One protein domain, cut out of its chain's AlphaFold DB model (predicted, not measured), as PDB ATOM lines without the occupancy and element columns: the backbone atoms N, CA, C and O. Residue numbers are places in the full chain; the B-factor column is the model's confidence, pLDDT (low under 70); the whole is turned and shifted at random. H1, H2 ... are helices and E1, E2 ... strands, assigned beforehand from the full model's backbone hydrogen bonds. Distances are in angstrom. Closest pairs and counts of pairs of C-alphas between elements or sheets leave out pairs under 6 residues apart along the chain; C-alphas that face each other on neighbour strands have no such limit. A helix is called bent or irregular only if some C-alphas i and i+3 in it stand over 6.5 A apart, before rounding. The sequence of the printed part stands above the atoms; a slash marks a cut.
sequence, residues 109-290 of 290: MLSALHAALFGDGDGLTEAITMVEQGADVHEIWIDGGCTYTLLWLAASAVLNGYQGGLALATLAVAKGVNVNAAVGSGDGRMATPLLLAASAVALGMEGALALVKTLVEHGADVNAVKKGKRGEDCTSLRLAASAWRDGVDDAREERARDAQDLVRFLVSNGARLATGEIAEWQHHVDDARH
ATOM      1  N   MET A 109     136.584 163.916 160.468       83.75
ATOM      2  CA  MET A 109     137.866 163.316 160.819       83.75
ATOM      3  C   MET A 109     138.438 163.845 162.144       83.75
ATOM      4  O   MET A 109     138.865 163.044 162.967       83.75
ATOM      5  N   LEU A 110     138.427 165.159 162.388       80.56
ATOM      6  CA  LEU A 110     138.888 165.735 163.655       80.56
ATOM      7  C   LEU A 110     138.054 165.229 164.832       80.56
ATOM      8  O   LEU A 110     138.622 164.838 165.845       80.56
ATOM      9  N   SER A 111     136.731 165.164 164.677       83.94
ATOM     10  CA  SER A 111     135.844 164.674 165.736       83.94
ATOM     11  C   SER A 111     136.095 163.189 166.042       83.94
ATOM     12  O   SER A 111     136.276 162.813 167.202       83.94
ATOM     13  N   ALA A 112     136.243 162.350 165.007       83.75
ATOM     14  CA  ALA A 112     136.633 160.946 165.166       83.75
ATOM     15  C   ALA A 112     138.010 160.799 165.849       83.75
ATOM     16  O   ALA A 112     138.199 159.952 166.724       83.75
ATOM     17  N   LEU A 113     138.972 161.662 165.507       79.94
ATOM     18  CA  LEU A 113     140.311 161.661 166.103       79.94
ATOM     19  C   LEU A 113     140.333 162.210 167.543       79.94
ATOM     20  O   LEU A 113     141.101 161.723 168.375       79.94
ATOM     21  N   HIS A 114     139.474 163.168 167.886       78.44
ATOM     22  CA  HIS A 114     139.265 163.602 169.268       78.44
ATOM     23  C   HIS A 114     138.620 162.496 170.101       78.44
ATOM     24  O   HIS A 114     139.119 162.176 171.181       78.44
ATOM     25  N   ALA A 115     137.581 161.839 169.581       80.19
ATOM     26  CA  ALA A 115     136.973 160.682 170.228       80.19
ATOM     27  C   ALA A 115     137.980 159.531 170.412       80.19
ATOM     28  O   ALA A 115     137.965 158.854 171.438       80.19
ATOM     29  N   ALA A 116     138.907 159.346 169.468       77.94
ATOM     30  CA  ALA A 116     140.001 158.384 169.579       77.94
ATOM     31  C   ALA A 116     140.967 158.676 170.737       77.94
ATOM     32  O   ALA A 116     141.440 157.745 171.388       77.94
ATOM     33  N   LEU A 117     141.299 159.948 170.971       73.81
ATOM     34  CA  LEU A 117     142.270 160.343 171.994       73.81
ATOM     35  C   LEU A 117     141.654 160.552 173.379       73.81
ATOM     36  O   LEU A 117     142.345 160.366 174.380       73.81
ATOM     37  N   PHE A 118     140.378 160.938 173.446       75.25
ATOM     38  CA  PHE A 118     139.734 161.382 174.684       75.25
ATOM     39  C   PHE A 118     138.439 160.625 175.035       75.25
ATOM     40  O   PHE A 118     137.900 160.853 176.117       75.25
ATOM     41  N   GLY A 119     137.955 159.726 174.168       67.94
ATOM     42  CA  GLY A 119     136.669 159.025 174.303       67.94
ATOM     43  C   GLY A 119     136.741 157.488 174.264       67.94
ATOM     44  O   GLY A 119     137.776 156.876 174.536       67.94
ATOM     45  N   ASP A 120     135.608 156.857 173.933       59.19
ATOM     46  CA  ASP A 120     135.288 155.444 174.225       59.19
ATOM     47  C   ASP A 120     135.845 154.402 173.223       59.19
ATOM     48  O   ASP A 120     135.355 153.277 173.142       59.19
ATOM     49  N   GLY A 121     136.927 154.722 172.507       62.91
ATOM     50  CA  GLY A 121     137.774 153.729 171.823       62.91
ATOM     51  C   GLY A 121     137.447 153.397 170.361       62.91
ATOM     52  O   GLY A 121     138.304 152.814 169.696       62.91
ATOM     53  N   ASP A 122     136.298 153.816 169.824       81.31
ATOM     54  CA  ASP A 122     135.922 153.533 168.423       81.31
ATOM     55  C   ASP A 122     136.413 154.587 167.413       81.31
ATOM     56  O   ASP A 122     136.511 154.302 166.217       81.31
ATOM     57  N   GLY A 123     136.823 155.772 167.880       87.38
ATOM     58  CA  GLY A 123     137.218 156.888 167.009       87.38
ATOM     59  C   GLY A 123     138.375 156.575 166.048       87.38
ATOM     60  O   GLY A 123     138.424 157.101 164.939       87.38
ATOM     61  N   LEU A 124     139.291 155.662 166.412       89.88
ATOM     62  CA  LEU A 124     140.376 155.240 165.510       89.88
ATOM     63  C   LEU A 124     139.865 154.376 164.358       89.88
ATOM     64  O   LEU A 124     140.365 154.495 163.244       89.88
ATOM     65  N   THR A 125     138.869 153.524 164.607       91.44
ATOM     66  CA  THR A 125     138.246 152.690 163.569       91.44
ATOM     67  C   THR A 125     137.503 153.564 162.564       91.44
ATOM     68  O   THR A 125     137.616 153.358 161.352       91.44
ATOM     69  N   GLU A 126     136.786 154.575 163.055       90.56
ATOM     70  CA  GLU A 126     136.110 155.561 162.213       90.56
ATOM     71  C   GLU A 126     137.116 156.367 161.388       90.56
ATOM     72  O   GLU A 126     136.968 156.454 160.170       90.56
ATOM     73  N   ALA A 127     138.189 156.865 162.010       91.56
ATOM     74  CA  ALA A 127     139.244 157.588 161.305       91.56
ATOM     75  C   ALA A 127     139.902 156.733 160.206       91.56
ATOM     76  O   ALA A 127     140.082 157.210 159.085       91.56
ATOM     77  N   ILE A 128     140.207 155.458 160.482       93.56
ATOM     78  CA  ILE A 128     140.722 154.515 159.474       93.56
ATOM     79  C   ILE A 128     139.738 154.394 158.307       93.56
ATOM     80  O   ILE A 128     140.129 154.568 157.154       93.56
ATOM     81  N   THR A 129     138.458 154.168 158.607       94.25
ATOM     82  CA  THR A 129     137.405 154.015 157.594       94.25
ATOM     83  C   THR A 129     137.278 155.265 156.720       94.25
ATOM     84  O   THR A 129     137.173 155.160 155.499       94.25
ATOM     85  N   MET A 130     137.333 156.461 157.312       93.38
ATOM     86  CA  MET A 130     137.276 157.723 156.569       93.38
ATOM     87  C   MET A 130     138.469 157.873 155.617       93.38
ATOM     88  O   MET A 130     138.292 158.230 154.451       93.38
ATOM     89  N   VAL A 131     139.685 157.560 156.074       94.06
ATOM     90  CA  VAL A 131     140.891 157.623 155.231       94.06
ATOM     91  C   VAL A 131     140.835 156.596 154.092       94.06
ATOM     92  O   VAL A 131     141.243 156.890 152.964       94.06
ATOM     93  N   GLU A 132     140.293 155.403 154.343       93.88
ATOM     94  CA  GLU A 132     140.039 154.399 153.299       93.88
ATOM     95  C   GLU A 132     139.028 154.896 152.257       93.88
ATOM     96  O   GLU A 132     139.233 154.691 151.060       93.88
ATOM     97  N   GLN A 133     137.993 155.618 152.696       94.19
ATOM     98  CA  GLN A 133     136.982 156.248 151.837       94.19
ATOM     99  C   GLN A 133     137.490 157.491 151.087       94.19
ATOM    100  O   GLN A 133     136.759 158.053 150.271       94.19
ATOM    101  N   GLY A 134     138.745 157.893 151.301       91.31
ATOM    102  CA  GLY A 134     139.379 158.992 150.575       91.31
ATOM    103  C   GLY A 134     139.275 160.348 151.262       91.31
ATOM    104  O   GLY A 134     139.411 161.366 150.589       91.31
ATOM    105  N   ALA A 135     139.045 160.377 152.576       91.00
ATOM    106  CA  ALA A 135     139.182 161.604 153.347       91.00
ATOM    107  C   ALA A 135     140.625 162.146 153.273       91.00
ATOM    108  O   ALA A 135     141.584 161.374 153.153       91.00
ATOM    109  N   ASP A 136     140.772 163.473 153.314       89.75
ATOM    110  CA  ASP A 136     142.069 164.131 153.150       89.75
ATOM    111  C   ASP A 136     142.983 163.855 154.353       89.75
ATOM    112  O   ASP A 136     142.629 164.082 155.507       89.75
ATOM    113  N   VAL A 137     144.180 163.345 154.070       90.56
ATOM    114  CA  VAL A 137     145.193 162.981 155.068       90.56
ATOM    115  C   VAL A 137     146.196 164.105 155.341       90.56
ATOM    116  O   VAL A 137     147.016 163.984 156.254       90.56
ATOM    117  N   HIS A 138     146.173 165.168 154.535       91.19
ATOM    118  CA  HIS A 138     147.099 166.299 154.612       91.19
ATOM    119  C   HIS A 138     146.545 167.480 155.406       91.19
ATOM    120  O   HIS A 138     147.256 168.473 155.590       91.19
ATOM    121  N   GLU A 139     145.307 167.374 155.884       88.12
ATOM    122  CA  GLU A 139     144.713 168.373 156.755       88.12
ATOM    123  C   GLU A 139     145.553 168.581 158.023       88.12
ATOM    124  O   GLU A 139     146.157 167.664 158.596       88.12
ATOM    125  N   ILE A 140     145.595 169.843 158.444       88.00
ATOM    126  CA  ILE A 140     146.181 170.273 159.704       88.00
ATOM    127  C   ILE A 140     145.030 170.768 160.566       88.00
ATOM    128  O   ILE A 140     144.324 171.700 160.182       88.00
ATOM    129  N   TRP A 141     144.872 170.171 161.741       87.12
ATOM    130  CA  TRP A 141     143.834 170.558 162.691       87.12
ATOM    131  C   TRP A 141     144.412 171.364 163.841       87.12
ATOM    132  O   TRP A 141     145.578 171.203 164.206       87.12
ATOM    133  N   ILE A 142     143.584 172.233 164.415       85.19
ATOM    134  CA  ILE A 142     143.946 173.076 165.549       85.19
ATOM    135  C   ILE A 142     142.838 172.956 166.591       85.19
ATOM    136  O   ILE A 142     141.691 173.272 166.290       85.19
ATOM    137  N   ASP A 143     143.188 172.527 167.802       79.25
ATOM    138  CA  ASP A 143     142.278 172.511 168.953       79.25
ATOM    139  C   ASP A 143     143.045 172.807 170.246       79.25
ATOM    140  O   ASP A 143     144.190 172.388 170.416       79.25
ATOM    141  N   GLY A 144     142.450 173.598 171.143       77.69
ATOM    142  CA  GLY A 144     143.052 173.949 172.434       77.69
ATOM    143  C   GLY A 144     144.452 174.579 172.340       77.69
ATOM    144  O   GLY A 144     145.279 174.386 173.231       77.69
ATOM    145  N   GLY A 145     144.759 175.274 171.236       80.69
ATOM    146  CA  GLY A 145     146.091 175.823 170.947       80.69
ATOM    147  C   GLY A 145     147.135 174.786 170.508       80.69
ATOM    148  O   GLY A 145     148.286 175.141 170.269       80.69
ATOM    149  N   CYS A 146     146.756 173.517 170.386       81.06
ATOM    150  CA  CYS A 146     147.574 172.463 169.807       81.06
ATOM    151  C   CYS A 146     147.328 172.374 168.299       81.06
ATOM    152  O   CYS A 146     146.245 172.685 167.811       81.06
ATOM    153  N   THR A 147     148.335 171.919 167.562       86.69
ATOM    154  CA  THR A 147     148.241 171.644 166.128       86.69
ATOM    155  C   THR A 147     148.483 170.163 165.891       86.69
ATOM    156  O   THR A 147     149.386 169.576 166.489       86.69
ATOM    157  N   TYR A 148     147.709 169.565 164.993       85.88
ATOM    158  CA  TYR A 148     147.706 168.132 164.751       85.88
ATOM    159  C   TYR A 148     147.797 167.820 163.261       85.88
ATOM    160  O   TYR A 148     147.132 168.449 162.444       85.88
ATOM    161  N   THR A 149     148.588 166.806 162.918       91.38
ATOM    162  CA  THR A 149     148.482 166.094 161.639       91.38
ATOM    163  C   THR A 149     147.969 164.688 161.890       91.38
ATOM    164  O   THR A 149     148.064 164.172 163.009       91.38
ATOM    165  N   LEU A 150     147.491 164.026 160.835       92.25
ATOM    166  CA  LEU A 150     146.942 162.675 160.952       92.25
ATOM    167  C   LEU A 150     147.984 161.708 161.517       92.25
ATOM    168  O   LEU A 150     147.712 160.928 162.429       92.25
ATOM    169  N   LEU A 151     149.213 161.808 161.010       94.56
ATOM    170  CA  LEU A 151     150.312 160.957 161.438       94.56
ATOM    171  C   LEU A 151     150.757 161.247 162.874       94.56
ATOM    172  O   LEU A 151     151.091 160.317 163.607       94.56
ATOM    173  N   TRP A 152     150.743 162.513 163.301       92.12
ATOM    174  CA  TRP A 152     151.031 162.858 164.693       92.12
ATOM    175  C   TRP A 152     149.990 162.249 165.635       92.12
ATOM    176  O   TRP A 152     150.356 161.652 166.647       92.12
ATOM    177  N   LEU A 153     148.702 162.330 165.281       90.00
ATOM    178  CA  LEU A 153     147.605 161.762 166.071       90.00
ATOM    179  C   LEU A 153     147.705 160.240 166.146       90.00
ATOM    180  O   LEU A 153     147.610 159.672 167.232       90.00
ATOM    181  N   ALA A 154     147.991 159.580 165.025       92.94
ATOM    182  CA  ALA A 154     148.198 158.139 164.984       92.94
ATOM    183  C   ALA A 154     149.405 157.698 165.838       92.94
ATOM    184  O   ALA A 154     149.311 156.741 166.610       92.94
ATOM    185  N   ALA A 155     150.522 158.430 165.777       93.88
ATOM    186  CA  ALA A 155     151.689 158.169 166.619       93.88
ATOM    187  C   ALA A 155     151.405 158.433 168.110       93.88
ATOM    188  O   ALA A 155     151.842 157.667 168.971       93.88
ATOM    189  N   SER A 156     150.628 159.472 168.424       90.81
ATOM    190  CA  SER A 156     150.138 159.749 169.778       90.81
ATOM    191  C   SER A 156     149.215 158.635 170.279       90.81
ATOM    192  O   SER A 156     149.313 158.208 171.428       90.81
ATOM    193  N   ALA A 157     148.367 158.080 169.413       91.44
ATOM    194  CA  ALA A 157     147.520 156.950 169.760       91.44
ATOM    195  C   ALA A 157     148.347 155.707 170.124       91.44
ATOM    196  O   ALA A 157     148.065 155.062 171.136       91.44
ATOM    197  N   VAL A 158     149.424 155.421 169.382       93.56
ATOM    198  CA  VAL A 158     150.385 154.360 169.741       93.56
ATOM    199  C   VAL A 158     151.065 154.654 171.080       93.56
ATOM    200  O   VAL A 158     151.148 153.766 171.926       93.56
ATOM    201  N   LEU A 159     151.493 155.897 171.319       91.00
ATOM    202  CA  LEU A 159     152.097 156.318 172.590       91.00
ATOM    203  C   LEU A 159     151.166 156.107 173.794       91.00
ATOM    204  O   LEU A 159     151.626 155.734 174.871       91.00
ATOM    205  N   ASN A 160     149.864 156.315 173.610       88.81
ATOM    206  CA  ASN A 160     148.852 156.094 174.643       88.81
ATOM    207  C   ASN A 160     148.370 154.629 174.718       88.81
ATOM    208  O   ASN A 160     147.626 154.255 175.632       88.81
ATOM    209  N   GLY A 161     148.834 153.769 173.804       87.94
ATOM    210  CA  GLY A 161     148.486 152.353 173.740       87.94
ATOM    211  C   GLY A 161     147.067 152.089 173.235       87.94
ATOM    212  O   GLY A 161     146.465 151.085 173.624       87.94
ATOM    213  N   TYR A 162     146.519 152.985 172.412       89.38
ATOM    214  CA  TYR A 162     145.228 152.791 171.759       89.38
ATOM    215  C   TYR A 162     145.361 151.856 170.553       89.38
ATOM    216  O   TYR A 162     146.257 151.994 169.712       89.38
ATOM    217  N   GLN A 163     144.452 150.883 170.465       86.50
ATOM    218  CA  GLN A 163     144.408 149.943 169.348       86.50
ATOM    219  C   GLN A 163     144.032 150.672 168.057       86.50
ATOM    220  O   GLN A 163     143.189 151.555 168.065       86.50
ATOM    221  N   GLY A 164     144.663 150.305 166.941       89.81
ATOM    222  CA  GLY A 164     144.436 150.964 165.651       89.81
ATOM    223  C   GLY A 164     145.373 152.140 165.369       89.81
ATOM    224  O   GLY A 164     145.526 152.491 164.207       89.81
ATOM    225  N   GLY A 165     146.098 152.672 166.364       93.44
ATOM    226  CA  GLY A 165     147.072 153.752 166.139       93.44
ATOM    227  C   GLY A 165     148.149 153.381 165.112       93.44
ATOM    228  O   GLY A 165     148.420 154.148 164.193       93.44
ATOM    229  N   LEU A 166     148.701 152.163 165.201       95.50
ATOM    230  CA  LEU A 166     149.667 151.659 164.217       95.50
ATOM    231  C   LEU A 166     149.030 151.496 162.829       95.50
ATOM    232  O   LEU A 166     149.642 151.869 161.837       95.50
ATOM    233  N   ALA A 167     147.806 150.967 162.755       95.56
ATOM    234  CA  ALA A 167     147.107 150.772 161.484       95.56
ATOM    235  C   ALA A 167     146.829 152.113 160.789       95.56
ATOM    236  O   ALA A 167     147.124 152.265 159.605       95.56
ATOM    237  N   LEU A 168     146.347 153.103 161.545       94.94
ATOM    238  CA  LEU A 168     146.121 154.456 161.055       94.94
ATOM    239  C   LEU A 168     147.430 155.122 160.613       94.94
ATOM    240  O   LEU A 168     147.465 155.748 159.558       94.94
ATOM    241  N   ALA A 169     148.516 154.957 161.374       96.12
ATOM    242  CA  ALA A 169     149.818 155.516 161.018       96.12
ATOM    243  C   ALA A 169     150.353 154.912 159.711       96.12
ATOM    244  O   ALA A 169     150.757 155.653 158.817       96.12
ATOM    245  N   THR A 170     150.308 153.584 159.569       96.88
ATOM    246  CA  THR A 170     150.725 152.892 158.341       96.88
ATOM    247  C   THR A 170     149.881 153.323 157.143       96.88
ATOM    248  O   THR A 170     150.426 153.576 156.071       96.88
ATOM    249  N   LEU A 171     148.564 153.460 157.322       96.25
ATOM    250  CA  LEU A 171     147.664 153.940 156.276       96.25
ATOM    251  C   LEU A 171     147.986 155.386 155.871       96.25
ATOM    252  O   LEU A 171     148.081 155.678 154.681       96.25
ATOM    253  N   ALA A 172     148.204 156.276 156.841       95.50
ATOM    254  CA  ALA A 172     148.568 157.666 156.585       95.50
ATOM    255  C   ALA A 172     149.890 157.763 155.803       95.50
ATOM    256  O   ALA A 172     149.961 158.454 154.786       95.50
ATOM    257  N   VAL A 173     150.917 157.016 156.219       96.81
ATOM    258  CA  VAL A 173     152.211 156.940 155.516       96.81
ATOM    259  C   VAL A 173     152.034 156.433 154.082       96.81
ATOM    260  O   VAL A 173     152.554 157.049 153.153       96.81
ATOM    261  N   ALA A 174     151.232 155.384 153.871       95.38
ATOM    262  CA  ALA A 174     150.938 154.855 152.537       95.38
ATOM    263  C   ALA A 174     150.202 155.860 151.627       95.38
ATOM    264  O   ALA A 174     150.315 155.786 150.404       95.38
ATOM    265  N   LYS A 175     149.464 156.811 152.211       94.88
ATOM    266  CA  LYS A 175     148.797 157.911 151.498       94.88
ATOM    267  C   LYS A 175     149.710 159.122 151.253       94.88
ATOM    268  O   LYS A 175     149.266 160.087 150.646       94.88
ATOM    269  N   GLY A 176     150.979 159.069 151.665       92.69
ATOM    270  CA  GLY A 176     151.985 160.083 151.337       92.69
ATOM    271  C   GLY A 176     152.016 161.291 152.272       92.69
ATOM    272  O   GLY A 176     152.520 162.345 151.883       92.69
ATOM    273  N   VAL A 177     151.491 161.176 153.498       94.38
ATOM    274  CA  VAL A 177     151.601 162.249 154.501       94.38
ATOM    275  C   VAL A 177     153.060 162.625 154.772       94.38
ATOM    276  O   VAL A 177     153.964 161.789 154.721       94.38
ATOM    277  N   ASN A 178     153.298 163.890 155.121       94.44
ATOM    278  CA  ASN A 178     154.629 164.344 155.508       94.44
ATOM    279  C   ASN A 178     155.063 163.686 156.832       94.44
ATOM    280  O   ASN A 178     154.630 164.092 157.912       94.44
ATOM    281  N   VAL A 179     155.968 162.708 156.746       95.69
ATOM    282  CA  VAL A 179     156.506 161.957 157.895       95.69
ATOM    283  C   VAL A 179     157.286 162.816 158.893       95.69
ATOM    284  O   VAL A 179     157.412 162.452 160.061       95.69
ATOM    285  N   ASN A 180     157.768 163.977 158.447       94.56
ATOM    286  CA  ASN A 180     158.575 164.912 159.227       94.56
ATOM    287  C   ASN A 180     157.774 166.108 159.746       94.56
ATOM    288  O   ASN A 180     158.365 167.053 160.266       94.56
ATOM    289  N   ALA A 181     156.443 166.090 159.614       91.75
ATOM    290  CA  ALA A 181     155.589 167.153 160.125       91.75
ATOM    291  C   ALA A 181     155.704 167.245 161.655       91.75
ATOM    292  O   ALA A 181     155.043 166.519 162.398       91.75
ATOM    293  N   ALA A 182     156.565 168.144 162.126       87.69
ATOM    294  CA  ALA A 182     156.613 168.536 163.520       87.69
ATOM    295  C   ALA A 182     155.413 169.441 163.787       87.69
ATOM    296  O   ALA A 182     155.259 170.468 163.130       87.69
ATOM    297  N   VAL A 183     154.572 169.064 164.746       85.62
ATOM    298  CA  VAL A 183     153.439 169.886 165.183       85.62
ATOM    299  C   VAL A 183     153.439 170.048 166.695       85.62
ATOM    300  O   VAL A 183     154.058 169.263 167.421       85.62
ATOM    301  N   GLY A 184     152.848 171.159 167.135       70.62
ATOM    302  CA  GLY A 184     152.969 171.691 168.483       70.62
ATOM    303  C   GLY A 184     151.866 171.237 169.428       70.62
ATOM    304  O   GLY A 184     150.692 171.242 169.071       70.62
ATOM    305  N   SER A 185     152.241 170.940 170.669       65.56
ATOM    306  CA  SER A 185     151.320 171.088 171.797       65.56
ATOM    307  C   SER A 185     151.172 172.581 172.114       65.56
ATOM    308  O   SER A 185     152.106 173.352 171.887       65.56
ATOM    309  N   GLY A 186     150.030 173.001 172.664       66.25
ATOM    310  CA  GLY A 186     149.748 174.394 173.039       66.25
ATOM    311  C   GLY A 186     150.726 175.013 174.048       66.25
ATOM    312  O   GLY A 186     150.647 176.203 174.330       66.25
ATOM    313  N   ASP A 187     151.691 174.239 174.554       68.50
ATOM    314  CA  ASP A 187     152.838 174.718 175.328       68.50
ATOM    315  C   ASP A 187     154.052 175.149 174.473       68.50
ATOM    316  O   ASP A 187     155.141 175.375 175.008       68.50
ATOM    317  N   GLY A 188     153.876 175.254 173.151       66.19
ATOM    318  CA  GLY A 188     154.889 175.708 172.197       66.19
ATOM    319  C   GLY A 188     155.935 174.652 171.832       66.19
ATOM    320  O   GLY A 188     156.857 174.946 171.070       66.19
ATOM    321  N   ARG A 189     155.828 173.416 172.346       73.50
ATOM    322  CA  ARG A 189     156.763 172.335 172.001       73.50
ATOM    323  C   ARG A 189     156.253 171.543 170.813       73.50
ATOM    324  O   ARG A 189     155.167 170.972 170.857       73.50
ATOM    325  N   MET A 190     157.083 171.457 169.779       81.31
ATOM    326  CA  MET A 190     156.806 170.661 168.590       81.31
ATOM    327  C   MET A 190     157.463 169.285 168.699       81.31
ATOM    328  O   MET A 190     158.597 169.165 169.168       81.31
ATOM    329  N   ALA A 191     156.754 168.243 168.272       85.88
ATOM    330  CA  ALA A 191     157.286 166.888 168.197       85.88
ATOM    331  C   ALA A 191     157.004 166.286 166.820       85.88
ATOM    332  O   ALA A 191     155.914 166.451 166.274       85.88
ATOM    333  N   THR A 192     157.988 165.572 166.274       92.75
ATOM    334  CA  THR A 192     157.803 164.759 165.071       92.75
ATOM    335  C   THR A 192     157.124 163.431 165.425       92.75
ATOM    336  O   THR A 192     157.262 162.950 166.558       92.75
ATOM    337  N   PRO A 193     156.444 162.779 164.465       94.56
ATOM    338  CA  PRO A 193     155.907 161.433 164.656       94.56
ATOM    339  C   PRO A 193     156.965 160.428 165.128       94.56
ATOM    340  O   PRO A 193     156.682 159.597 165.989       94.56
ATOM    341  N   LEU A 194     158.205 160.547 164.635       96.31
ATOM    342  CA  LEU A 194     159.307 159.675 165.045       96.31
ATOM    343  C   LEU A 194     159.654 159.833 166.532       96.31
ATOM    344  O   LEU A 194     159.855 158.831 167.215       96.31
ATOM    345  N   LEU A 195     159.666 161.063 167.060       93.81
ATOM    346  CA  LEU A 195     159.914 161.311 168.486       93.81
ATOM    347  C   LEU A 195     158.809 160.724 169.378       93.81
ATOM    348  O   LEU A 195     159.100 160.212 170.463       93.81
ATOM    349  N   LEU A 196     157.548 160.774 168.934       92.81
ATOM    350  CA  LEU A 196     156.435 160.125 169.635       92.81
ATOM    351  C   LEU A 196     156.568 158.600 169.600       92.81
ATOM    352  O   LEU A 196     156.448 157.959 170.641       92.81
ATOM    353  N   ALA A 197     156.885 158.025 168.438       95.50
ATOM    354  CA  ALA A 197     157.080 156.587 168.279       95.50
ATOM    355  C   ALA A 197     158.255 156.064 169.126       95.50
ATOM    356  O   ALA A 197     158.117 155.057 169.818       95.50
ATOM    357  N   ALA A 198     159.382 156.783 169.158       94.75
ATOM    358  CA  ALA A 198     160.516 156.459 170.022       94.75
ATOM    359  C   ALA A 198     160.145 156.546 171.513       94.75
ATOM    360  O   ALA A 198     160.522 155.679 172.297       94.75
ATOM    361  N   SER A 199     159.344 157.545 171.901       91.81
ATOM    362  CA  SER A 199     158.794 157.637 173.263       91.81
ATOM    363  C   SER A 199     157.866 156.456 173.581       91.81
ATOM    364  O   SER A 199     157.864 155.954 174.701       91.81
ATOM    365  N   ALA A 200     157.098 155.978 172.603       92.62
ATOM    366  CA  ALA A 200     156.205 154.838 172.766       92.62
ATOM    367  C   ALA A 200     156.986 153.526 172.961       92.62
ATOM    368  O   ALA A 200     156.645 152.749 173.854       92.62
ATOM    369  N   VAL A 201     158.084 153.320 172.217       93.06
ATOM    370  CA  VAL A 201     159.026 152.208 172.460       93.06
ATOM    371  C   VAL A 201     159.615 152.327 173.856       93.06
ATOM    372  O   VAL A 201     159.603 151.367 174.624       93.06
ATOM    373  N   ALA A 202     160.046 153.537 174.221       88.00
ATOM    374  CA  ALA A 202     160.577 153.806 175.540       88.00
ATOM    375  C   ALA A 202     159.581 153.473 176.651       88.00
ATOM    376  O   ALA A 202     160.032 153.129 177.729       88.00
ATOM    377  N   LEU A 203     158.265 153.515 176.425       87.50
ATOM    378  CA  LEU A 203     157.239 153.115 177.398       87.50
ATOM    379  C   LEU A 203     156.789 151.646 177.271       87.50
ATOM    380  O   LEU A 203     155.967 151.195 178.070       87.50
ATOM    381  N   GLY A 204     157.332 150.891 176.311       88.12
ATOM    382  CA  GLY A 204     156.949 149.505 176.031       88.12
ATOM    383  C   GLY A 204     155.555 149.381 175.415       88.12
ATOM    384  O   GLY A 204     154.807 148.467 175.763       88.12
ATOM    385  N   MET A 205     155.158 150.339 174.572       90.44
ATOM    386  CA  MET A 205     153.877 150.277 173.871       90.44
ATOM    387  C   MET A 205     153.942 149.290 172.705       90.44
ATOM    388  O   MET A 205     154.865 149.311 171.890       90.44
ATOM    389  N   GLU A 206     152.921 148.441 172.609       88.31
ATOM    390  CA  GLU A 206     152.799 147.452 171.542       88.31
ATOM    391  C   GLU A 206     152.769 148.130 170.162       88.31
ATOM    392  O   GLU A 206     152.097 149.142 169.958       88.31
ATOM    393  N   GLY A 207     153.523 147.582 169.207       89.94
ATOM    394  CA  GLY A 207     153.600 148.116 167.845       89.94
ATOM    395  C   GLY A 207     154.451 149.382 167.688       89.94
ATOM    396  O   GLY A 207     154.669 149.817 166.558       89.94
ATOM    397  N   ALA A 208     154.993 149.950 168.770       95.00
ATOM    398  CA  ALA A 208     155.801 151.165 168.694       95.00
ATOM    399  C   ALA A 208     157.096 150.974 167.890       95.00
ATOM    400  O   ALA A 208     157.430 151.820 167.061       95.00
ATOM    401  N   LEU A 209     157.797 149.846 168.062       95.44
ATOM    402  CA  LEU A 209     159.016 149.565 167.294       95.44
ATOM    403  C   LEU A 209     158.710 149.404 165.796       95.44
ATOM    404  O   LEU A 209     159.473 149.872 164.952       95.44
ATOM    405  N   ALA A 210     157.568 148.795 165.460       96.81
ATOM    406  CA  ALA A 210     157.099 148.688 164.079       96.81
ATOM    407  C   ALA A 210     156.762 150.066 163.485       96.81
ATOM    408  O   ALA A 210     157.101 150.332 162.330       96.81
ATOM    409  N   LEU A 211     156.166 150.962 164.280       97.50
ATOM    410  CA  LEU A 211     155.916 152.341 163.867       97.50
ATOM    411  C   LEU A 211     157.226 153.085 163.572       97.50
ATOM    412  O   LEU A 211     157.333 153.704 162.519       97.50
ATOM    413  N   VAL A 212     158.237 152.998 164.446       97.62
ATOM    414  CA  VAL A 212     159.555 153.618 164.194       97.62
ATOM    415  C   VAL A 212     160.132 153.119 162.870       97.62
ATOM    416  O   VAL A 212     160.520 153.938 162.039       97.62
ATOM    417  N   LYS A 213     160.168 151.798 162.658       97.38
ATOM    418  CA  LYS A 213     160.702 151.208 161.419       97.38
ATOM    419  C   LYS A 213     159.976 151.750 160.189       97.38
ATOM    420  O   LYS A 213     160.628 152.267 159.290       97.38
ATOM    421  N   THR A 214     158.644 151.753 160.224       97.81
ATOM    422  CA  THR A 214     157.800 152.284 159.142       97.81
ATOM    423  C   THR A 214     158.127 153.746 158.834       97.81
ATOM    424  O   THR A 214     158.281 154.112 157.672       97.81
ATOM    425  N   LEU A 215     158.264 154.590 159.862       97.81
ATOM    426  CA  LEU A 215     158.575 156.010 159.695       97.81
ATOM    427  C   LEU A 215     159.962 156.227 159.077       97.81
ATOM    428  O   LEU A 215     160.099 157.015 158.143       97.81
ATOM    429  N   VAL A 216     160.985 155.527 159.574       97.69
ATOM    430  CA  VAL A 216     162.366 155.656 159.075       97.69
ATOM    431  C   VAL A 216     162.486 155.149 157.638       97.69
ATOM    432  O   VAL A 216     163.090 155.826 156.809       97.69
ATOM    433  N   GLU A 217     161.843 154.027 157.304       96.56
ATOM    434  CA  GLU A 217     161.781 153.497 155.932       96.56
ATOM    435  C   GLU A 217     161.138 154.481 154.942       96.56
ATOM    436  O   GLU A 217     161.490 154.486 153.764       96.56
ATOM    437  N   HIS A 218     160.246 155.353 155.420       96.94
ATOM    438  CA  HIS A 218     159.588 156.389 154.619       96.94
ATOM    439  C   HIS A 218     160.245 157.774 154.741       96.94
ATOM    440  O   HIS A 218     159.645 158.780 154.367       96.94
ATOM    441  N   GLY A 219     161.491 157.844 155.223       95.75
ATOM    442  CA  GLY A 219     162.294 159.071 155.200       95.75
ATOM    443  C   GLY A 219     162.092 159.997 156.398       95.75
ATOM    444  O   GLY A 219     162.318 161.207 156.285       95.75
ATOM    445  N   ALA A 220     161.664 159.464 157.546       96.50
ATOM    446  CA  ALA A 220     161.669 160.235 158.781       96.50
ATOM    447  C   ALA A 220     163.100 160.653 159.165       96.50
ATOM    448  O   ALA A 220     164.029 159.845 159.144       96.50
ATOM    449  N   ASP A 221     163.268 161.915 159.555       95.88
ATOM    450  CA  ASP A 221     164.534 162.463 160.027       95.88
ATOM    451  C   ASP A 221     164.885 161.870 161.396       95.88
ATOM    452  O   ASP A 221     164.344 162.251 162.439       95.88
ATOM    453  N   VAL A 222     165.827 160.927 161.388       96.00
ATOM    454  CA  VAL A 222     166.325 160.242 162.587       96.00
ATOM    455  C   VAL A 222     167.055 161.164 163.563       96.00
ATOM    456  O   VAL A 222     167.207 160.807 164.732       96.00
ATOM    457  N   ASN A 223     167.487 162.341 163.104       94.25
ATOM    458  CA  ASN A 223     168.177 163.347 163.906       94.25
ATOM    459  C   ASN A 223     167.248 164.489 164.338       94.25
ATOM    460  O   ASN A 223     167.727 165.482 164.886       94.25
ATOM    461  N   ALA A 224     165.934 164.353 164.127       90.06
ATOM    462  CA  ALA A 224     164.966 165.333 164.585       90.06
ATOM    463  C   ALA A 224     165.077 165.554 166.100       90.06
ATOM    464  O   ALA A 224     165.165 164.614 166.900       90.06
ATOM    465  N   VAL A 225     165.022 166.825 166.487       86.19
ATOM    466  CA  VAL A 225     165.179 167.268 167.869       86.19
ATOM    467  C   VAL A 225     163.921 167.998 168.304       86.19
ATOM    468  O   VAL A 225     163.414 168.857 167.583       86.19
ATOM    469  N   LYS A 226     163.446 167.710 169.515       83.50
ATOM    470  CA  LYS A 226     162.532 168.615 170.221       83.50
ATOM    471  C   LYS A 226     163.252 169.306 171.366       83.50
ATOM    472  O   LYS A 226     164.100 168.701 172.022       83.50
ATOM    473  N   LYS A 227     162.834 170.534 171.662       76.12
ATOM    474  CA  LYS A 227     163.203 171.214 172.903       76.12
ATOM    475  C   LYS A 227     162.361 170.659 174.052       76.12
ATOM    476  O   LYS A 227     161.132 170.614 173.976       76.12
ATOM    477  N   GLY A 228     163.026 170.189 175.098       67.12
ATOM    478  CA  GLY A 228     162.432 169.762 176.356       67.12
ATOM    479  C   GLY A 228     161.989 170.943 177.218       67.12
ATOM    480  O   GLY A 228     162.126 172.110 176.844       67.12
ATOM    481  N   LYS A 229     161.421 170.648 178.395       62.78
ATOM    482  CA  LYS A 229     160.871 171.681 179.296       62.78
ATOM    483  C   LYS A 229     161.943 172.613 179.853       62.78
ATOM    484  O   LYS A 229     161.621 173.738 180.218       62.78
ATOM    485  N   ARG A 230     163.187 172.143 179.947       64.44
ATOM    486  CA  ARG A 230     164.335 172.883 180.480       64.44
ATOM    487  C   ARG A 230     165.230 173.413 179.351       64.44
ATOM    488  O   ARG A 230     166.351 173.833 179.615       64.44
ATOM    489  N   GLY A 231     164.734 173.410 178.108       67.38
ATOM    490  CA  GLY A 231     165.469 173.852 176.920       67.38
ATOM    491  C   GLY A 231     166.460 172.823 176.369       67.38
ATOM    492  O   GLY A 231     167.165 173.123 175.405       67.38
ATOM    493  N   GLU A 232     166.505 171.624 176.950       72.44
ATOM    494  CA  GLU A 232     167.362 170.527 176.519       72.44
ATOM    495  C   GLU A 232     166.916 169.962 175.171       72.44
ATOM    496  O   GLU A 232     165.723 169.821 174.899       72.44
ATOM    497  N   ASP A 233     167.879 169.627 174.321       81.25
ATOM    498  CA  ASP A 233     167.604 168.892 173.095       81.25
ATOM    499  C   ASP A 233     167.278 167.438 173.430       81.25
ATOM    500  O   ASP A 233     167.902 166.827 174.296       81.25
ATOM    501  N   CYS A 234     166.256 166.907 172.767       82.81
ATOM    502  CA  CYS A 234     165.839 165.526 172.920       82.81
ATOM    503  C   CYS A 234     165.694 164.875 171.546       82.81
ATOM    504  O   CYS A 234     164.751 165.184 170.811       82.81
ATOM    505  N   THR A 235     166.597 163.946 171.248       91.75
ATOM    506  CA  THR A 235     166.580 163.093 170.056       91.75
ATOM    507  C   THR A 235     165.863 161.767 170.315       91.75
ATOM    508  O   THR A 235     165.731 161.306 171.456       91.75
ATOM    509  N   SER A 236     165.430 161.104 169.239       92.12
ATOM    510  CA  SER A 236     164.921 159.727 169.303       92.12
ATOM    511  C   SER A 236     165.977 158.751 169.837       92.12
ATOM    512  O   SER A 236     165.635 157.823 170.567       92.12
ATOM    513  N   LEU A 237     167.260 158.989 169.531       92.62
ATOM    514  CA  LEU A 237     168.371 158.165 170.012       92.62
ATOM    515  C   LEU A 237     168.569 158.300 171.528       92.62
ATOM    516  O   LEU A 237     168.719 157.283 172.203       92.62
ATOM    517  N   ARG A 238     168.489 159.518 172.084       91.50
ATOM    518  CA  ARG A 238     168.534 159.731 173.542       91.50
ATOM    519  C   ARG A 238     167.384 159.025 174.256       91.50
ATOM    520  O   ARG A 238     167.601 158.399 175.289       91.50
ATOM    521  N   LEU A 239     166.166 159.105 173.711       89.81
ATOM    522  CA  LEU A 239     164.999 158.420 174.282       89.81
ATOM    523  C   LEU A 239     165.193 156.899 174.314       89.81
ATOM    524  O   LEU A 239     164.914 156.272 175.334       89.81
ATOM    525  N   ALA A 240     165.707 156.324 173.224       91.50
ATOM    526  CA  ALA A 240     165.990 154.896 173.130       91.50
ATOM    527  C   ALA A 240     167.086 154.460 174.121       91.50
ATOM    528  O   ALA A 240     166.897 153.492 174.853       91.50
ATOM    529  N   ALA A 241     168.191 155.212 174.204       90.38
ATOM    530  CA  ALA A 241     169.294 154.924 175.121       90.38
ATOM    531  C   ALA A 241     168.866 155.015 176.597       90.38
ATOM    532  O   ALA A 241     169.191 154.130 177.386       90.38
ATOM    533  N   SER A 242     168.075 156.034 176.958       87.75
ATOM    534  CA  SER A 242     167.504 156.164 178.305       87.75
ATOM    535  C   SER A 242     166.600 154.990 178.653       87.75
ATOM    536  O   SER A 242     166.727 154.423 179.732       87.75
ATOM    537  N   ALA A 243     165.712 154.597 177.741       86.50
ATOM    538  CA  ALA A 243     164.810 153.479 177.978       86.50
ATOM    539  C   ALA A 243     165.540 152.142 178.107       86.50
ATOM    540  O   ALA A 243     165.115 151.290 178.885       86.50
ATOM    541  N   TRP A 244     166.623 151.959 177.350       86.88
ATOM    542  CA  TRP A 244     167.451 150.768 177.452       86.88
ATOM    543  C   TRP A 244     168.154 150.701 178.807       86.88
ATOM    544  O   TRP A 244     168.023 149.686 179.485       86.88
ATOM    545  N   ARG A 245     168.792 151.798 179.242       84.19
ATOM    546  CA  ARG A 245     169.407 151.906 180.574       84.19
ATOM    547  C   ARG A 245     168.403 151.582 181.679       84.19
ATOM    548  O   ARG A 245     168.625 150.660 182.452       84.19
ATOM    549  N   ASP A 246     167.273 152.288 181.702       79.88
ATOM    550  CA  ASP A 246     166.258 152.120 182.749       79.88
ATOM    551  C   ASP A 246     165.621 150.710 182.703       79.88
ATOM    552  O   ASP A 246     165.194 150.161 183.716       79.88
ATOM    553  N   GLY A 247     165.553 150.091 181.518       70.06
ATOM    554  CA  GLY A 247     165.010 148.745 181.328       70.06
ATOM    555  C   GLY A 247     165.908 147.614 181.839       70.06
ATOM    556  O   GLY A 247     165.376 146.562 182.206       70.06
ATOM    557  N   VAL A 248     167.231 147.817 181.873       59.53
ATOM    558  CA  VAL A 248     168.197 146.862 182.450       59.53
ATOM    559  C   VAL A 248     168.009 146.755 183.965       59.53
ATOM    560  O   VAL A 248     168.085 145.653 184.510       59.53
ATOM    561  N   ASP A 249     167.677 147.865 184.623       60.66
ATOM    562  CA  ASP A 249     167.524 147.930 186.079       60.66
ATOM    563  C   ASP A 249     166.176 147.354 186.570       60.66
ATOM    564  O   ASP A 249     166.102 146.748 187.639       60.66
ATOM    565  N   ASP A 250     165.113 147.465 185.764       57.09
ATOM    566  CA  ASP A 250     163.729 147.130 186.158       57.09
ATOM    567  C   ASP A 250     163.283 145.676 185.857       57.09
ATOM    568  O   ASP A 250     162.102 145.342 186.006       57.09
ATOM    569  N   ALA A 251     164.175 144.797 185.378       52.12
ATOM    570  CA  ALA A 251     163.862 143.413 184.969       52.12
ATOM    571  C   ALA A 251     162.720 143.274 183.926       52.12
ATOM    572  O   ALA A 251     162.140 142.197 183.751       52.12
ATOM    573  N   ARG A 252     162.392 144.341 183.180       62.97
ATOM    574  CA  ARG A 252     161.464 144.301 182.033       62.97
ATOM    575  C   ARG A 252     162.229 143.998 180.754       62.97
ATOM    576  O   ARG A 252     162.357 144.844 179.870       62.97
ATOM    577  N   GLU A 253     162.707 142.763 180.669       68.88
ATOM    578  CA  GLU A 253     163.603 142.285 179.612       68.88
ATOM    579  C   GLU A 253     163.072 142.548 178.190       68.88
ATOM    580  O   GLU A 253     163.844 142.853 177.291       68.88
ATOM    581  N   GLU A 254     161.755 142.482 177.973       71.31
ATOM    582  CA  GLU A 254     161.138 142.754 176.665       71.31
ATOM    583  C   GLU A 254     161.218 144.241 176.267       71.31
ATOM    584  O   GLU A 254     161.627 144.559 175.155       71.31
ATOM    585  N   ARG A 255     160.936 145.168 177.195       77.00
ATOM    586  CA  ARG A 255     161.078 146.620 176.960       77.00
ATOM    587  C   ARG A 255     162.539 147.003 176.734       77.00
ATOM    588  O   ARG A 255     162.826 147.843 175.888       77.00
ATOM    589  N   ALA A 256     163.449 146.388 177.490       82.06
ATOM    590  CA  ALA A 256     164.882 146.597 177.333       82.06
ATOM    591  C   ALA A 256     165.375 146.102 175.963       82.06
ATOM    592  O   ALA A 256     166.155 146.798 175.319       82.06
ATOM    593  N   ARG A 257     164.874 144.951 175.486       87.50
ATOM    594  CA  ARG A 257     165.175 144.418 174.148       87.50
ATOM    595  C   ARG A 257     164.698 145.346 173.034       87.50
ATOM    596  O   ARG A 257     165.508 145.723 172.195       87.50
ATOM    597  N   ASP A 258     163.441 145.787 173.064       90.94
ATOM    598  CA  ASP A 258     162.917 146.713 172.049       90.94
ATOM    599  C   ASP A 258     163.660 148.058 172.050       90.94
ATOM    600  O   ASP A 258     163.914 148.634 170.990       90.94
ATOM    601  N   ALA A 259     164.039 148.560 173.229       91.25
ATOM    602  CA  ALA A 259     164.840 149.773 173.347       91.25
ATOM    603  C   ALA A 259     166.262 149.579 172.788       91.25
ATOM    604  O   ALA A 259     166.749 150.445 172.063       91.25
ATOM    605  N   GLN A 260     166.904 148.439 173.058       91.25
ATOM    606  CA  GLN A 260     168.211 148.098 172.490       91.25
ATOM    607  C   GLN A 260     168.146 147.975 170.962       91.25
ATOM    608  O   GLN A 260     168.977 148.547 170.252       91.25
ATOM    609  N   ASP A 261     167.135 147.274 170.448       93.25
ATOM    610  CA  ASP A 261     166.889 147.128 169.013       93.25
ATOM    611  C   ASP A 261     166.632 148.486 168.358       93.25
ATOM    612  O   ASP A 261     167.142 148.754 167.268       93.25
ATOM    613  N   LEU A 262     165.901 149.375 169.035       94.81
ATOM    614  CA  LEU A 262     165.697 150.743 168.583       94.81
ATOM    615  C   LEU A 262     167.015 151.527 168.522       94.81
ATOM    616  O   LEU A 262     167.259 152.194 167.518       94.81
ATOM    617  N   VAL A 263     167.877 151.446 169.543       94.62
ATOM    618  CA  VAL A 263     169.196 152.108 169.522       94.62
ATOM    619  C   VAL A 263     170.014 151.620 168.328       94.62
ATOM    620  O   VAL A 263     170.492 152.434 167.535       94.62
ATOM    621  N   ARG A 264     170.127 150.298 168.152       94.00
ATOM    622  CA  ARG A 264     170.863 149.690 167.033       94.00
ATOM    623  C   ARG A 264     170.304 150.132 165.683       94.00
ATOM    624  O   ARG A 264     171.070 150.513 164.798       94.00
ATOM    625  N   PHE A 265     168.980 150.127 165.540       95.88
ATOM    626  CA  PHE A 265     168.292 150.534 164.320       95.88
ATOM    627  C   PHE A 265     168.482 152.021 163.997       95.88
ATOM    628  O   PHE A 265     168.739 152.381 162.851       95.88
ATOM    629  N   LEU A 266     168.385 152.907 164.987       95.88
ATOM    630  CA  LEU A 266     168.593 154.338 164.772       95.88
ATOM    631  C   LEU A 266     170.047 154.629 164.384       95.88
ATOM    632  O   LEU A 266     170.293 155.366 163.430       95.88
ATOM    633  N   VAL A 267     171.015 154.008 165.063       94.88
ATOM    634  CA  VAL A 267     172.442 154.152 164.739       94.88
ATOM    635  C   VAL A 267     172.750 153.662 163.322       94.88
ATOM    636  O   VAL A 267     173.471 154.347 162.596       94.88
ATOM    637  N   SER A 268     172.203 152.514 162.906       95.69
ATOM    638  CA  SER A 268     172.424 151.992 161.550       95.69
ATOM    639  C   SER A 268     171.828 152.891 160.461       95.69
ATOM    640  O   SER A 268     172.337 152.903 159.343       95.69
ATOM    641  N   ASN A 269     170.820 153.700 160.805       96.12
ATOM    642  CA  ASN A 269     170.229 154.721 159.937       96.12
ATOM    643  C   ASN A 269     170.856 156.119 160.114       96.12
ATOM    644  O   ASN A 269     170.332 157.105 159.603       96.12
ATOM    645  N   GLY A 270     171.994 156.226 160.807       94.44
ATOM    646  CA  GLY A 270     172.754 157.473 160.912       94.44
ATOM    647  C   GLY A 270     172.261 158.444 161.985       94.44
ATOM    648  O   GLY A 270     172.620 159.625 161.934       94.44
ATOM    649  N   ALA A 271     171.473 157.974 162.955       94.06
ATOM    650  CA  ALA A 271     171.107 158.775 164.116       94.06
ATOM    651  C   ALA A 271     172.341 159.132 164.951       94.06
ATOM    652  O   ALA A 271     173.243 158.315 165.169       94.06
ATOM    653  N   ARG A 272     172.359 160.365 165.445       92.94
ATOM    654  CA  ARG A 272     173.402 160.923 166.300       92.94
ATOM    655  C   ARG A 272     172.757 161.570 167.514       92.94
ATOM    656  O   ARG A 272     171.662 162.116 167.434       92.94
ATOM    657  N   LEU A 273     173.469 161.514 168.631       89.62
ATOM    658  CA  LEU A 273     173.119 162.289 169.810       89.62
ATOM    659  C   LEU A 273     173.319 163.778 169.504       89.62
ATOM    660  O   LEU A 273     174.290 164.159 168.839       89.62
ATOM    661  N   ALA A 274     172.416 164.624 169.994       88.06
ATOM    662  CA  ALA A 274     172.613 166.065 169.969       88.06
ATOM    663  C   ALA A 274     173.817 166.440 170.848       88.06
ATOM    664  O   ALA A 274     174.164 165.723 171.785       88.06
ATOM    665  N   THR A 275     174.456 167.584 170.585       85.75
ATOM    666  CA  THR A 275     175.704 167.977 171.268       85.75
ATOM    667  C   THR A 275     175.589 167.963 172.795       85.75
ATOM    668  O   THR A 275     176.518 167.527 173.469       85.75
ATOM    669  N   GLY A 276     174.440 168.381 173.339       82.50
ATOM    670  CA  GLY A 276     174.177 168.355 174.782       82.50
ATOM    671  C   GLY A 276     173.952 166.957 175.369       82.50
ATOM    672  O   GLY A 276     174.060 166.788 176.576       82.50
ATOM    673  N   GLU A 277     173.671 165.954 174.537       84.75
ATOM    674  CA  GLU A 277     173.385 164.576 174.953       84.75
ATOM    675  C   GLU A 277     174.650 163.701 174.967       84.75
ATOM    676  O   GLU A 277     174.707 162.722 175.706       84.75
ATOM    677  N   ILE A 278     175.676 164.043 174.174       87.56
ATOM    678  CA  ILE A 278     176.879 163.211 173.971       87.56
ATOM    679  C   ILE A 278     177.580 162.888 175.295       87.56
ATOM    680  O   ILE A 278     177.896 161.728 175.552       87.56
ATOM    681  N   ALA A 279     177.813 163.892 176.144       86.94
ATOM    682  CA  ALA A 279     178.574 163.713 177.383       86.94
ATOM    683  C   ALA A 279     177.923 162.705 178.345       86.94
ATOM    684  O   ALA A 279     178.624 162.012 179.076       86.94
ATOM    685  N   GLU A 280     176.593 162.620 178.330       84.44
ATOM    686  CA  GLU A 280     175.831 161.759 179.231       84.44
ATOM    687  C   GLU A 280     175.510 160.403 178.589       84.44
ATOM    688  O   GLU A 280     175.625 159.373 179.244       84.44
ATOM    689  N   TRP A 281     175.160 160.367 177.301       87.50
ATOM    690  CA  TRP A 281     174.518 159.197 176.689       87.50
ATOM    691  C   TRP A 281     175.396 158.410 175.716       87.50
ATOM    692  O   TRP A 281     175.018 157.305 175.329       87.50
ATOM    693  N   GLN A 282     176.562 158.932 175.321       90.12
ATOM    694  CA  GLN A 282     177.391 158.289 174.296       90.12
ATOM    695  C   GLN A 282     177.837 156.879 174.699       90.12
ATOM    696  O   GLN A 282     177.755 155.966 173.884       90.12
ATOM    697  N   HIS A 283     178.221 156.680 175.963       87.31
ATOM    698  CA  HIS A 283     178.651 155.372 176.456       87.31
ATOM    699  C   HIS A 283     177.541 154.312 176.349       87.31
ATOM    700  O   HIS A 283     177.793 153.222 175.856       87.31
ATOM    701  N   HIS A 284     176.290 154.661 176.671       84.69
ATOM    702  CA  HIS A 284     175.145 153.767 176.469       84.69
ATOM    703  C   HIS A 284     174.892 153.468 174.986       84.69
ATOM    704  O   HIS A 284     174.546 152.351 174.616       84.69
ATOM    705  N   VAL A 285     175.066 154.443 174.096       87.06
ATOM    706  CA  VAL A 285     174.944 154.173 172.656       87.06
ATOM    707  C   VAL A 285     176.036 153.208 172.186       87.06
ATOM    708  O   VAL A 285     175.759 152.339 171.362       87.06
ATOM    709  N   ASP A 286     177.256 153.333 172.707       88.25
ATOM    710  CA  ASP A 286     178.369 152.451 172.355       88.25
ATOM    711  C   ASP A 286     178.217 151.044 172.941       88.25
ATOM    712  O   ASP A 286     178.465 150.067 172.233       88.25
ATOM    713  N   ASP A 287     177.714 150.914 174.167       83.56
ATOM    714  CA  ASP A 287     177.410 149.617 174.775       83.56
ATOM    715  C   ASP A 287     176.320 148.875 173.985       83.56
ATOM    716  O   ASP A 287     176.428 147.672 173.757       83.56
ATOM    717  N   ALA A 288     175.302 149.583 173.479       76.44
ATOM    718  CA  ALA A 288     174.226 148.977 172.688       76.44
ATOM    719  C   ALA A 288     174.695 148.436 171.326       76.44
ATOM    720  O   ALA A 288     173.976 147.652 170.699       76.44
ATOM    721  N   ARG A 289     175.865 148.869 170.835       73.81
ATOM    722  CA  ARG A 289     176.446 148.414 169.557       73.81
ATOM    723  C   ARG A 289     177.123 147.051 169.656       73.81
ATOM    724  O   ARG A 289     177.280 146.407 168.618       73.81
ATOM    725  N   HIS A 290     177.534 146.655 170.855       70.12
ATOM    726  CA  HIS A 290     178.198 145.383 171.123       70.12
ATOM    727  C   HIS A 290     177.169 144.312 171.528       70.12
ATOM    728  O   HIS A 290     177.513 143.117 171.411       70.12
TER     729      HIS A 290
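Overview. This is residues 109 to 290 of the 290 residues of the protein "Hypothetical protein" of Mantoniella antarctica (UniProt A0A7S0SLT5). Four helical hairpins, H1 with H2, H3 with H4, H5 with H6 and H7 with H8, stand one after another in a row like a short solenoid, and H9 closes the end of the row beside H7. Between one hairpin and the next the chain loops out along one side of the row, twice as a small strand hairpin, E1 E2 and E3 E4, and once as residues 175 to 192, which hold no named element. The printed part has 182 residues with nine named helices and four named strands, in the order H1 H2 E1 E2 H3 H4 H5 H6 E3 E4 H7 H8 H9; the two sheets, E1 - E2 and E3 - E4, are antiparallel, and the class is mostly helix. The whole is compact, with a radius of gyration of the C-alphas of 16.1 A, and only just elongated, spanning 47 by 31 by 27 A.

Arrangement. Strands E1, residues 140 to 143, and E2, residues 146 to 149, form an antiparallel hairpin at 151 degrees, with N 141 and O 148 2.9 A apart and N 146 and O 143 2.8 A apart, both within hydrogen-bond range. H3, residues 150 to 160, follows E2 with no residue between them. H3 and H5, residues 193 to 202, are the hubs, touching four other helices each. They touch each other, closest at the C-alphas of Leu 159 and Ala 200, 4.4 A, at a shallow tilt of 11 degrees, the same way. H3 forms a helical hairpin with H4, residues 165 to 174, closest at the C-alphas of Ala 154 and Gly 165, 4.7 A. H1, residues 109 to 118, only just touches H3, with 3 pairs of C-alphas within 8 A, the closest being Leu 117 and Ala 157 at 6.6 A. H1 forms a helical hairpin with H2, residues 123 to 132, and H2 touches H4, closest at the C-alphas of Ile 128 and Leu 168, 5.6 A. H5 forms a helical hairpin with H6, residues 208 to 217, at a shallow tilt of 34.5 degrees, only just short of steep. H7, residues 236 to 249, touches H5, closest at the C-alphas of Ala 202 and Ala 243, 4.9 A, and forms a helical hairpin with H8, residues 253 to 268. H1 to H8 are an up-and-down bundle, each helix running against the one before it. The hairpin of E3, residues 225 to 227, and E4, residues 233 to 235, is antiparallel, with N 234 and O 226 2.9 A apart. H9, residues 275 to 287, touches H7 at a steep tilt of 50 degrees, closest at the C-alphas of Ala 241 and His 284, 6.1 A. Every O i to N i+4 pair is within hydrogen-bond range in H1, H2, H3, H4, H5, H6 and H8, against 9 of 10 in H7 and 5 of 9 in H9.

Along the chain. H1 begins at C-alpha 109, (137.866, 163.316, 160.819). E1 measures 10.3 A and E2 10.4 A from first to last C-alpha, H3 15.3 A, H7 20.7 A and H8, the longest helix, 22.3 A. H8 begins at C-alpha 253, (163.603, 142.285, 179.612). H9, 18.8 A long, ends at C-alpha 287, (177.410, 149.617, 174.775); it is irregular, with C-alphas 280 and 283 7.5 A apart.

Size, cuts and confidence. The C-alphas farthest apart are those of Gln 133 and Ala 279, 49.4 A. The printed part has no cut, and His 290 is the chain's last residue. The link from H4 to H5, 18 residues, is long; in it residues 183 to 184 pair antiparallel with residues 190 to 191. The mean pLDDT of the printed part is 86.8, and residues 119 to 121, 185 to 188, 228 to 231 and 248 to 253 are under 70.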